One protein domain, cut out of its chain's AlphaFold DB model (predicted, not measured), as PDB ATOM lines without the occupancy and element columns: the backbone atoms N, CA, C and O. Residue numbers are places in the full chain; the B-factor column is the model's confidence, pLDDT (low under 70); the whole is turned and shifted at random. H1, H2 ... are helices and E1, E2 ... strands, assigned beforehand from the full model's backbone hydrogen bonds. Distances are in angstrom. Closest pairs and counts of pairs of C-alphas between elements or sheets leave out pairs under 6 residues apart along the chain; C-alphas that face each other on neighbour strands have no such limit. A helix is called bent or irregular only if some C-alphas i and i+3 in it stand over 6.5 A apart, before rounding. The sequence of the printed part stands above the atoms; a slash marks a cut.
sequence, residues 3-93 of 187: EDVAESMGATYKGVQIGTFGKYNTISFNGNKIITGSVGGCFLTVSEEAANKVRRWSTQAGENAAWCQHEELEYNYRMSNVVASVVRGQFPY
ATOM      1  N   GLU A   3     107.483  61.019  64.720       97.50
ATOM      2  CA  GLU A   3     106.695  59.881  64.224       97.50
ATOM      3  C   GLU A   3     105.458  60.365  63.469       97.50
ATOM      4  O   GLU A   3     104.637  61.107  64.015       97.50
ATOM      5  N   ASP A   4     105.293  59.894  62.235       97.38
ATOM      6  CA  ASP A   4     104.020  60.005  61.532       97.38
ATOM      7  C   ASP A   4     103.160  58.768  61.819       97.38
ATOM      8  O   ASP A   4     103.440  57.660  61.364       97.38
ATOM      9  N   VAL A   5     102.110  58.972  62.610       96.62
ATOM     10  CA  VAL A   5     101.160  57.954  63.080       96.62
ATOM     11  C   VAL A   5      99.830  58.076  62.324       96.62
ATOM     12  O   VAL A   5      98.798  57.554  62.751       96.62
ATOM     13  N   ALA A   6      99.809  58.773  61.180       97.25
ATOM     14  CA  ALA A   6      98.597  59.002  60.399       97.25
ATOM     15  C   ALA A   6      97.890  57.711  59.964       97.25
ATOM     16  O   ALA A   6      96.681  57.733  59.739       97.25
ATOM     17  N   GLU A   7      98.615  56.602  59.818       96.88
ATOM     18  CA  GLU A   7      98.092  55.313  59.337       96.88
ATOM     19  C   GLU A   7      98.158  54.200  60.385       96.88
ATOM     20  O   GLU A   7      97.612  53.123  60.166       96.88
ATOM     21  N   SER A   8      98.753  54.464  61.549       96.19
ATOM     22  CA  SER A   8      99.117  53.444  62.540       96.19
ATOM     23  C   SER A   8      98.535  53.695  63.934       96.19
ATOM     24  O   SER A   8      98.939  53.050  64.898       96.19
ATOM     25  N   MET A   9      97.549  54.592  64.076       96.00
ATOM     26  CA  MET A   9      96.897  54.813  65.369       96.00
ATOM     27  C   MET A   9      96.309  53.504  65.921       96.00
ATOM     28  O   MET A   9      95.565  52.814  65.222       96.00
ATOM     29  N   GLY A  10      96.651  53.192  67.174       95.62
ATOM     30  CA  GLY A  10      96.253  51.964  67.866       95.62
ATOM     31  C   GLY A  10      97.181  50.766  67.641       95.62
ATOM     32  O   GLY A  10      97.004  49.753  68.305       95.62
ATOM     33  N   ALA A  11      98.178  50.870  66.758       96.94
ATOM     34  CA  ALA A  11      99.219  49.854  66.627       96.94
ATOM     35  C   ALA A  11     100.258  49.961  67.757       96.94
ATOM     36  O   ALA A  11     100.479  51.039  68.326       96.94
ATOM     37  N   THR A  12     100.933  48.850  68.051       97.25
ATOM     38  CA  THR A  12     101.993  48.769  69.062       97.25
ATOM     39  C   THR A  12     103.260  48.138  68.493       97.25
ATOM     40  O   THR A  12     103.218  47.311  67.582       97.25
ATOM     41  N   TYR A  13     104.406  48.523  69.046       96.69
ATOM     42  CA  TYR A  13     105.701  47.894  68.825       96.69
ATOM     43  C   TYR A  13     106.327  47.573  70.185       96.69
ATOM     44  O   TYR A  13     106.478  48.446  71.036       96.69
ATOM     45  N   LYS A  14     106.662  46.303  70.411       96.12
ATOM     46  CA  LYS A  14     107.178  45.749  71.671       96.12
ATOM     47  C   LYS A  14     106.313  46.130  72.880       96.12
ATOM     48  O   LYS A  14     106.827  46.509  73.928       96.12
ATOM     49  N   GLY A  15     104.991  46.063  72.703       95.75
ATOM     50  CA  GLY A  15     103.997  46.411  73.726       95.75
ATOM     51  C   GLY A  15     103.827  47.914  73.983       95.75
ATOM     52  O   GLY A  15     103.033  48.295  74.838       95.75
ATOM     53  N   VAL A  16     104.545  48.776  73.258       96.19
ATOM     54  CA  VAL A  16     104.462  50.235  73.383       96.19
ATOM     55  C   VAL A  16     103.718  50.804  72.178       96.19
ATOM     56  O   VAL A  16     103.988  50.434  71.037       96.19
ATOM     57  N   GLN A  17     102.758  51.693  72.419       95.31
ATOM     58  CA  GLN A  17     101.944  52.277  71.357       95.31
ATOM     59  C   GLN A  17     102.789  53.145  70.412       95.31
ATOM     60  O   GLN A  17     103.629  53.928  70.850       95.31
ATOM     61  N   ILE A  18     102.552  53.037  69.105       94.56
ATOM     62  CA  ILE A  18     103.204  53.915  68.124       94.56
ATOM     63  C   ILE A  18     102.740  55.363  68.354       94.56
ATOM     64  O   ILE A  18     101.574  55.615  68.673       94.56
ATOM     65  N   GLY A  19     103.656  56.323  68.214       93.69
ATOM     66  CA  GLY A  19     103.414  57.720  68.573       93.69
ATOM     67  C   GLY A  19     103.840  58.102  69.986       93.69
ATOM     68  O   GLY A  19     103.454  59.177  70.457       93.69
ATOM     69  N   THR A  20     104.615  57.252  70.663       94.88
ATOM     70  CA  THR A  20     105.229  57.553  71.969       94.88
ATOM     71  C   THR A  20     106.754  57.416  71.990       94.88
ATOM     72  O   THR A  20     107.369  57.672  73.021       94.88
ATOM     73  N   PHE A  21     107.388  57.005  70.892       94.44
ATOM     74  CA  PHE A  21     108.842  56.856  70.780       94.44
ATOM     75  C   PHE A  21     109.527  58.173  70.386       94.44
ATOM     76  O   PHE A  21     110.659  58.451  70.787       94.44
ATOM     77  N   GLY A  22     108.868  58.976  69.557       94.19
ATOM     78  CA  GLY A  22     109.344  60.240  69.033       94.19
ATOM     79  C   GLY A  22     109.153  61.383  70.015       94.19
ATOM     80  O   GLY A  22     108.290  61.371  70.894       94.19
ATOM     81  N   LYS A  23     109.958  62.433  69.824       95.94
ATOM     82  CA  LYS A  23     109.817  63.685  70.581       95.94
ATOM     83  C   LYS A  23     108.528  64.416  70.190       95.94
ATOM     84  O   LYS A  23     107.932  65.103  71.021       95.94
ATOM     85  N   TYR A  24     108.130  64.272  68.928       97.62
ATOM     86  CA  TYR A  24     106.952  64.882  68.327       97.62
ATOM     87  C   TYR A  24     106.261  63.842  67.457       97.62
ATOM     88  O   TYR A  24     106.938  63.191  66.669       97.62
ATOM     89  N   ASN A  25     104.949  63.695  67.563       97.69
ATOM     90  CA  ASN A  25     104.218  62.669  66.827       97.69
ATOM     91  C   ASN A  25     102.926  63.258  66.253       97.69
ATOM     92  O   ASN A  25     102.359  64.193  66.826       97.69
ATOM     93  N   THR A  26     102.464  62.736  65.121       97.81
ATOM     94  CA  THR A  26     101.263  63.237  64.440       97.81
ATOM     95  C   THR A  26     100.261  62.132  64.169       97.81
ATOM     96  O   THR A  26     100.616  61.080  63.655       97.81
ATOM     97  N   ILE A  27      98.990  62.382  64.468       97.44
ATOM     98  CA  ILE A  27      97.867  61.504  64.121       97.44
ATOM     99  C   ILE A  27      96.994  62.217  63.093       97.44
ATOM    100  O   ILE A  27      96.782  63.427  63.183       97.44
ATOM    101  N   SER A  28      96.447  61.464  62.142       97.94
ATOM    102  CA  SER A  28      95.460  61.953  61.182       97.94
ATOM    103  C   SER A  28      94.065  61.458  61.550       97.94
ATOM    104  O   SER A  28      93.886  60.296  61.907       97.94
ATOM    105  N   PHE A  29      93.074  62.334  61.402       97.94
ATOM    106  CA  PHE A  29      91.648  62.016  61.495       97.94
ATOM    107  C   PHE A  29      90.933  62.300  60.169       97.94
ATOM    108  O   PHE A  29      89.767  62.694  60.154       97.94
ATOM    109  N   ASN A  30      91.639  62.147  59.044       97.88
ATOM    110  CA  ASN A  30      91.035  62.261  57.719       97.88
ATOM    111  C   ASN A  30      89.915  61.220  57.523       97.88
ATOM    112  O   ASN A  30      89.899  60.183  58.184       97.88
ATOM    113  N   GLY A  31      89.022  61.472  56.565       96.62
ATOM    114  CA  GLY A  31      87.831  60.683  56.244       96.62
ATOM    115  C   GLY A  31      88.051  59.173  56.209       96.62
ATOM    116  O   GLY A  31      87.200  58.421  56.668       96.62
ATOM    117  N   ASN A  32      89.210  58.737  55.716       95.62
ATOM    118  CA  ASN A  32      89.540  57.329  55.549       95.62
ATOM    119  C   ASN A  32      90.258  56.684  56.745       95.62
ATOM    120  O   ASN A  32      90.524  55.490  56.668       95.62
ATOM    121  N   LYS A  33      90.611  57.419  57.808       97.50
ATOM    122  CA  LYS A  33      91.365  56.892  58.962       97.50
ATOM    123  C   LYS A  33      90.486  56.051  59.891       97.50
ATOM    124  O   LYS A  33      89.266  56.163  59.880       97.50
ATOM    125  N   ILE A  34      91.125  55.191  60.695       96.88
ATOM    126  CA  ILE A  34      90.439  54.231  61.586       96.88
ATOM    127  C   ILE A  34      89.505  54.904  62.605       96.88
ATOM    128  O   ILE A  34      88.488  54.335  62.992       96.88
ATOM    129  N   ILE A  35      89.843  56.132  62.994       97.50
ATOM    130  CA  ILE A  35      88.965  57.086  63.663       97.50
ATOM    131  C   ILE A  35      89.003  58.351  62.821       97.50
ATOM    132  O   ILE A  35      90.083  58.787  62.416       97.50
ATOM    133  N   THR A  36      87.843  58.940  62.557       97.56
ATOM    134  CA  THR A  36      87.731  60.011  61.568       97.56
ATOM    135  C   THR A  36      86.959  61.212  62.090       97.56
ATOM    136  O   THR A  36      85.934  61.084  62.746       97.56
ATOM    137  N   GLY A  37      87.441  62.406  61.777       96.88
ATOM    138  CA  GLY A  37      86.713  63.658  61.948       96.88
ATOM    139  C   GLY A  37      86.155  64.184  60.627       96.88
ATOM    140  O   GLY A  37      85.811  65.362  60.554       96.88
ATOM    141  N   SER A  38      86.142  63.364  59.565       95.50
ATOM    142  CA  SER A  38      86.158  63.779  58.148       95.50
ATOM    143  C   SER A  38      87.457  64.498  57.759       95.50
ATOM    144  O   SER A  38      88.105  64.146  56.777       95.50
ATOM    145  N   VAL A  39      87.899  65.440  58.587       96.69
ATOM    146  CA  VAL A  39      89.187  66.131  58.514       96.69
ATOM    147  C   VAL A  39      89.796  66.244  59.912       96.69
ATOM    148  O   VAL A  39      89.105  66.103  60.920       96.69
ATOM    149  N   GLY A  40      91.088  66.566  59.982       96.62
ATOM    150  CA  GLY A  40      91.765  66.933  61.224       96.62
ATOM    151  C   GLY A  40      92.986  66.076  61.543       96.62
ATOM    152  O   GLY A  40      93.320  65.127  60.832       96.62
ATOM    153  N   GLY A  41      93.656  66.429  62.635       96.81
ATOM    154  CA  GLY A  41      94.811  65.704  63.144       96.81
ATOM    155  C   GLY A  41      95.154  66.098  64.574       96.81
ATOM    156  O   GLY A  41      94.575  67.029  65.134       96.81
ATOM    157  N   CYS A  42      96.088  65.373  65.174       96.25
ATOM    158  CA  CYS A  42      96.562  65.616  66.528       96.25
ATOM    159  C   CYS A  42      98.084  65.690  66.537       96.25
ATOM    160  O   CYS A  42      98.745  64.837  65.948       96.25
ATOM    161  N   PHE A  43      98.620  66.694  67.223       97.44
ATOM    162  CA  PHE A  43     100.034  66.776  67.554       97.44
ATOM    163  C   PHE A  43     100.243  66.246  68.970       97.44
ATOM    164  O   PHE A  43      99.571  66.687  69.904       97.44
ATOM    165  N   LEU A  44     101.183  65.321  69.125       96.31
ATOM    166  CA  LEU A  44     101.533  64.692  70.391       96.31
ATOM    167  C   LEU A  44     102.995  64.976  70.726       96.31
ATOM    168  O   LEU A  44     103.873  64.930  69.865       96.31
ATOM    169  N   THR A  45     103.268  65.254  71.993       96.81
ATOM    170  CA  THR A  45     104.626  65.402  72.515       96.81
ATOM    171  C   THR A  45     104.617  65.207  74.028       96.81
ATOM    172  O   THR A  45     103.596  65.419  74.679       96.81
ATOM    173  N   VAL A  46     105.769  64.839  74.587       95.06
ATOM    174  CA  VAL A  46     106.007  64.824  76.040       95.06
ATOM    175  C   VAL A  46     106.520  66.170  76.569       95.06
ATOM    176  O   VAL A  46     106.629  66.357  77.776       95.06
ATOM    177  N   SER A  47     106.862  67.116  75.685       97.06
ATOM    178  CA  SER A  47     107.351  68.444  76.063       97.06
ATOM    179  C   SER A  47     106.192  69.430  76.176       97.06
ATOM    180  O   SER A  47     105.604  69.830  75.172       97.06
ATOM    181  N   GLU A  48     105.899  69.860  77.399       97.50
ATOM    182  CA  GLU A  48     104.883  70.884  77.659       97.50
ATOM    183  C   GLU A  48     105.198  72.204  76.937       97.50
ATOM    184  O   GLU A  48     104.316  72.801  76.323       97.50
ATOM    185  N   GLU A  49     106.468  72.615  76.925       97.69
ATOM    186  CA  GLU A  49     106.933  73.791  76.184       97.69
ATOM    187  C   GLU A  49     106.571  73.700  74.692       97.69
ATOM    188  O   GLU A  49     105.956  74.614  74.138       97.69
ATOM    189  N   ALA A  50     106.882  72.572  74.043       96.94
ATOM    190  CA  ALA A  50     106.554  72.366  72.636       96.94
ATOM    191  C   ALA A  50     105.036  72.309  72.397       96.94
ATOM    192  O   ALA A  50     104.552  72.876  71.417       96.94
ATOM    193  N   ALA A  51     104.276  71.672  73.293       97.31
ATOM    194  CA  ALA A  51     102.818  71.616  73.207       97.31
ATOM    195  C   ALA A  51     102.189  73.017  73.289       97.31
ATOM    196  O   ALA A  51     101.310  73.349  72.489       97.31
ATOM    197  N   ASN A  52     102.666  73.857  74.211       95.88
ATOM    198  CA  ASN A  52     102.207  75.236  74.370       95.88
ATOM    199  C   ASN A  52     102.578  76.093  73.157       95.88
ATOM    200  O   ASN A  52     101.733  76.838  72.653       95.88
ATOM    201  N   LYS A  53     103.793  75.928  72.625       94.94
ATOM    202  CA  LYS A  53     104.245  76.644  71.428       94.94
ATOM    203  C   LYS A  53     103.410  76.298  70.194       94.94
ATOM    204  O   LYS A  53     102.890  77.194  69.535       94.94
ATOM    205  N   VAL A  54     103.200  75.008  69.918       95.75
ATOM    206  CA  VAL A  54     102.371  74.551  68.787       95.75
ATOM    207  C   VAL A  54     100.918  74.994  68.948       95.75
ATOM    208  O   VAL A  54     100.300  75.425  67.975       95.75
ATOM    209  N   ARG A  55     100.369  74.951  70.169       95.12
ATOM    210  CA  ARG A  55      99.017  75.455  70.446       95.12
ATOM    211  C   ARG A  55      98.898  76.934  70.091       95.12
ATOM    212  O   ARG A  55      97.965  77.289  69.376       95.12
ATOM    213  N   ARG A  56      99.854  77.758  70.526       94.62
ATOM    214  CA  ARG A  56      99.906  79.190  70.212       94.62
ATOM    215  C   ARG A  56      99.997  79.430  68.701       94.62
ATOM    216  O   ARG A  56      99.170  80.159  68.157       94.62
ATOM    217  N   TRP A  57     100.905  78.749  67.999       95.88
ATOM    218  CA  TRP A  57     101.021  78.846  66.538       95.88
ATOM    219  C   TRP A  57      99.756  78.411  65.791       95.88
ATOM    220  O   TRP A  57      99.436  78.989  64.757       95.88
ATOM    221  N   SER A  58      99.013  77.429  66.312       96.00
ATOM    222  CA  SER A  58      97.770  76.943  65.693       96.00
ATOM    223  C   SER A  58      96.599  77.931  65.770       96.00
ATOM    224  O   SER A  58      95.608  77.753  65.056       96.00
ATOM    225  N   THR A  59      96.702  78.945  66.636       94.12
ATOM    226  CA  THR A  59      95.678  79.964  66.902       94.12
ATOM    227  C   THR A  59      96.188  81.371  66.595       94.12
ATOM    228  O   THR A  59      95.957  82.293  67.370       94.12
ATOM    229  N   GLN A  60      96.897  81.529  65.480       93.69
ATOM    230  CA  GLN A  60      97.431  82.810  65.011       93.69
ATOM    231  C   GLN A  60      98.444  83.503  65.949       93.69
ATOM    232  O   GLN A  60      98.610  84.707  65.872       93.69
ATOM    233  N   ALA A  61      99.119  82.765  66.839       92.00
ATOM    234  CA  ALA A  61     100.250  83.234  67.654       92.00
ATOM    235  C   ALA A  61     100.073  84.551  68.448       92.00
ATOM    236  O   ALA A  61     101.070  85.130  68.880       92.00
ATOM    237  N   GLY A  62      98.836  84.985  68.704       88.75
ATOM    238  CA  GLY A  62      98.561  86.272  69.344       88.75
ATOM    239  C   GLY A  62      99.234  86.437  70.710       88.75
ATOM    240  O   GLY A  62      99.316  85.488  71.499       88.75
ATOM    241  N   GLU A  63      99.711  87.651  70.974       90.75
ATOM    242  CA  GLU A  63     100.249  88.051  72.273       90.75
ATOM    243  C   GLU A  63      99.138  88.317  73.291       90.75
ATOM    244  O   GLU A  63      97.992  88.617  72.946       90.75
ATOM    245  N   ASN A  64      99.489  88.258  74.576       88.06
ATOM    246  CA  ASN A  64      98.591  88.646  75.663       88.06
ATOM    247  C   ASN A  64      98.501  90.180  75.783       88.06
ATOM    248  O   ASN A  64      98.941  90.772  76.770       88.06
ATOM    249  N   ALA A  65      97.962  90.819  74.748       88.31
ATOM    250  CA  ALA A  65      97.722  92.252  74.659       88.31
ATOM    251  C   ALA A  65      96.222  92.535  74.492       88.31
ATOM    252  O   ALA A  65      95.443  91.685  74.065       88.31
ATOM    253  N   ALA A  66      95.799  93.761  74.812       89.88
ATOM    254  CA  ALA A  66      94.403  94.178  74.642       89.88
ATOM    255  C   ALA A  66      93.998  94.370  73.163       89.88
ATOM    256  O   ALA A  66      92.823  94.575  72.865       89.88
ATOM    257  N   TRP A  67      94.962  94.324  72.243       90.75
ATOM    258  CA  TRP A  67      94.790  94.452  70.798       90.75
ATOM    259  C   TRP A  67      95.446  93.269  70.076       90.75
ATOM    260  O   TRP A  67      96.239  92.538  70.666       90.75
ATOM    261  N   CYS A  68      95.140  93.090  68.787       88.06
ATOM    262  CA  CYS A  68      95.798  92.078  67.959       88.06
ATOM    263  C   CYS A  68      97.279  92.434  67.781       88.06
ATOM    264  O   CYS A  68      97.617  93.346  67.025       88.06
ATOM    265  N   GLN A  69      98.148  91.732  68.501       90.62
ATOM    266  CA  GLN A  69      99.598  91.870  68.430       90.62
ATOM    267  C   GLN A  69     100.221  90.513  68.128       90.62
ATOM    268  O   GLN A  69      99.853  89.506  68.733       90.62
ATOM    269  N   HIS A  70     101.157  90.517  67.182       91.00
ATOM    270  CA  HIS A  70     101.777  89.327  66.620       91.00
ATOM    271  C   HIS A  70     103.277  89.586  66.475       91.00
ATOM    272  O   HIS A  70     103.676  90.533  65.797       91.00
ATOM    273  N   GLU A  71     104.098  88.766  67.128       91.31
ATOM    274  CA  GLU A  71     105.568  88.875  67.095       91.31
ATOM    275  C   GLU A  71     106.228  87.716  66.333       91.31
ATOM    276  O   GLU A  71     107.424  87.744  66.046       91.31
ATOM    277  N   GLU A  72     105.448  86.700  65.964       89.56
ATOM    278  CA  GLU A  72     105.905  85.481  65.301       89.56
ATOM    279  C   GLU A  72     105.019  85.150  64.090       89.56
ATOM    280  O   GLU A  72     103.885  85.605  63.995       89.56
ATOM    281  N   LEU A  73     105.529  84.321  63.170       90.00
ATOM    282  CA  LEU A  73     104.725  83.757  62.084       90.00
ATOM    283  C   LEU A  73     103.700  82.754  62.634       90.00
ATOM    284  O   LEU A  73     103.984  82.000  63.567       90.00
ATOM    285  N   GLU A  74     102.526  82.699  62.008       89.19
ATOM    286  CA  GLU A  74     101.361  82.049  62.594       89.19
ATOM    287  C   GLU A  74     100.484  81.282  61.595       89.19
ATOM    288  O   GLU A  74     100.604  81.434  60.378       89.19
ATOM    289  N   TYR A  75      99.577  80.450  62.123       95.25
ATOM    290  CA  TYR A  75      98.683  79.608  61.330       95.25
ATOM    291  C   TYR A  75      97.279  79.539  61.937       95.25
ATOM    292  O   TYR A  75      97.063  79.804  63.120       95.25
ATOM    293  N   ASN A  76      96.312  79.114  61.125       95.75
ATOM    294  CA  ASN A  76      94.984  78.724  61.590       95.75
ATOM    295  C   ASN A  76      94.808  77.212  61.410       95.75
ATOM    296  O   ASN A  76      94.257  76.750  60.412       95.75
ATOM    297  N   TYR A  77      95.324  76.447  62.371       96.75
ATOM    298  CA  TYR A  77      95.277  74.978  62.375       96.75
ATOM    299  C   TYR A  77      94.445  74.404  63.524       96.75
ATOM    300  O   TYR A  77      94.375  73.185  63.692       96.75
ATOM    301  N   ARG A  78      93.791  75.256  64.323       96.06
ATOM    302  CA  ARG A  78      92.925  74.797  65.409       96.06
ATOM    303  C   ARG A  78      91.767  73.967  64.853       96.06
ATOM    304  O   ARG A  78      90.955  74.448  64.066       96.06
ATOM    305  N   MET A  79      91.656  72.729  65.326       96.50
ATOM    306  CA  MET A  79      90.541  71.847  64.991       96.50
ATOM    307  C   MET A  79      89.210  72.424  65.497       96.50
ATOM    308  O   MET A  79      89.123  72.923  66.619       96.50
ATOM    309  N   SER A  80      88.159  72.325  64.680       96.56
ATOM    310  CA  SER A  80      86.796  72.695  65.078       96.56
ATOM    311  C   SER A  80      86.295  71.829  66.239       96.56
ATOM    312  O   SER A  80      86.480  70.613  66.234       96.56
ATOM    313  N   ASN A  81      85.576  72.433  67.190       97.31
ATOM    314  CA  ASN A  81      84.969  71.711  68.314       97.31
ATOM    315  C   ASN A  81      83.978  70.626  67.858       97.31
ATOM    316  O   ASN A  81      83.853  69.593  68.515       97.31
ATOM    317  N   VAL A  82      83.291  70.836  66.730       97.75
ATOM    318  CA  VAL A  82      82.367  69.842  66.158       97.75
ATOM    319  C   VAL A  82      83.144  68.609  65.698       97.75
ATOM    320  O   VAL A  82      82.821  67.494  66.096       97.75
ATOM    321  N   VAL A  83      84.227  68.819  64.943       97.62
ATOM    322  CA  VAL A  83      85.128  67.752  64.477       97.62
ATOM    323  C   VAL A  83      85.749  67.012  65.664       97.62
ATOM    324  O   VAL A  83      85.717  65.784  65.715       97.62
ATOM    325  N   ALA A  84      86.236  67.750  66.664       97.31
ATOM    326  CA  ALA A  84      86.805  67.169  67.876       97.31
ATOM    327  C   ALA A  84      85.790  66.306  68.647       97.31
ATOM    328  O   ALA A  84      86.158  65.267  69.192       97.31
ATOM    329  N   SER A  85      84.511  66.697  68.665       97.56
ATOM    330  CA  SER A  85      83.444  65.928  69.320       97.56
ATOM    331  C   SER A  85      83.173  64.602  68.608       97.56
ATOM    332  O   SER A  85      83.044  63.572  69.268       97.56
ATOM    333  N   VAL A  86      83.159  64.607  67.269       97.88
ATOM    334  CA  VAL A  86      83.007  63.392  66.448       97.88
ATOM    335  C   VAL A  86      84.170  62.428  66.677       97.88
ATOM    336  O   VAL A  86      83.955  61.238  66.909       97.88
ATOM    337  N   VAL A  87      85.402  62.939  66.668       97.94
ATOM    338  CA  VAL A  87      86.607  62.143  66.943       97.94
ATOM    339  C   VAL A  87      86.562  61.569  68.362       97.94
ATOM    340  O   VAL A  87      86.733  60.365  68.553       97.94
ATOM    341  N   ARG A  88      86.265  62.403  69.369       97.31
ATOM    342  CA  ARG A  88      86.174  61.986  70.777       97.31
ATOM    343  C   ARG A  88      85.135  60.885  70.995       97.31
ATOM    344  O   ARG A  88      85.392  59.975  71.777       97.31
ATOM    345  N   GLY A  89      83.994  60.953  70.309       98.00
ATOM    346  CA  GLY A  89      82.930  59.950  70.410       98.00
ATOM    347  C   GLY A  89      83.315  58.564  69.882       98.00
ATOM    348  O   GLY A  89      82.736  57.574  70.315       98.00
ATOM    349  N   GLN A  90      84.308  58.478  68.994       98.06
ATOM    350  CA  GLN A  90      84.753  57.217  68.394       98.06
ATOM    351  C   GLN A  90      85.879  56.524  69.173       98.06
ATOM    352  O   GLN A  90      86.014  55.310  69.070       98.06
ATOM    353  N   PHE A  91      86.675  57.252  69.967       96.00
ATOM    354  CA  PHE A  91      87.815  56.680  70.705       96.00
ATOM    355  C   PHE A  91      87.498  55.415  71.526       96.00
ATOM    356  O   PHE A  91      88.305  54.485  71.474       96.00
ATOM    357  N   PRO A  92      86.354  55.312  72.237       98.06
ATOM    358  CA  PRO A  92      85.995  54.090  72.965       98.06
ATOM    359  C   PRO A  92      85.877  52.833  72.085       98.06
ATOM    360  O   PRO A  92      86.035  51.727  72.589       98.06
ATOM    361  N   TYR A  93      85.640  53.001  70.781       97.81
ATOM    362  CA  TYR A  93      85.438  51.923  69.810       97.81
ATOM    363  C   TYR A  93      86.699  51.596  68.997       97.81
ATOM    364  O   TYR A  93      86.653  50.763  68.096       97.81
TER     365      TYR A  93
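This is residues 3 to 93 of the 187 residues of the protein "UDP-4-amino-4-deoxy-L-arabinose--oxoglutarate aminotransferase" of uncultured Ruminococcus sp (UniProt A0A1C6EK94). There is little regular structure: an antiparallel hairpin of two short strands, E1 and E2, sits among long loops, with helix H1 beside E2 and helix H2 away from both strands. The 91 printed residues hold E1, E2, H1, H2 in that order; the class is mixed, with only 34 residues in named elements. The whole is loose, radius of gyration of the C-alphas 15.2 A, and elongated, spanning 47 by 28 by 18 A.

After residues 3 to 23, find C-alpha 24 at (106.952, 64.882, 68.327); E1 runs from there to residue 28. E2 is residues 41 to 45; H1, residues 48 to 58, is 15.2 A long. H2, residues 81 to 93, 19.9 A, ends at (85.438, 51.923, 69.810); it is irregular, C-alphas 89 and 92 being 7.1 A apart.

Look at N 25 and O 44, 2.8 A apart, within hydrogen-bond range across hairpin E1 and E2. Residues 3 to 4 pair parallel with 25 to 26. The closest C-alphas of E2 and H1, Thr 45 and Ala 51, are 6.5 A apart. H2 is apart from E1, E2 and H1. Every O i to N i+4 pair is within range in H1, 7 of 9 in H2.

The farthest C-alphas, Lys 14 and Trp 67, are 50.3 A apart. Links E1 to E2 and H1 to H2 are long. The printed part has no cut; no printed residue is under 70 in pLDDT.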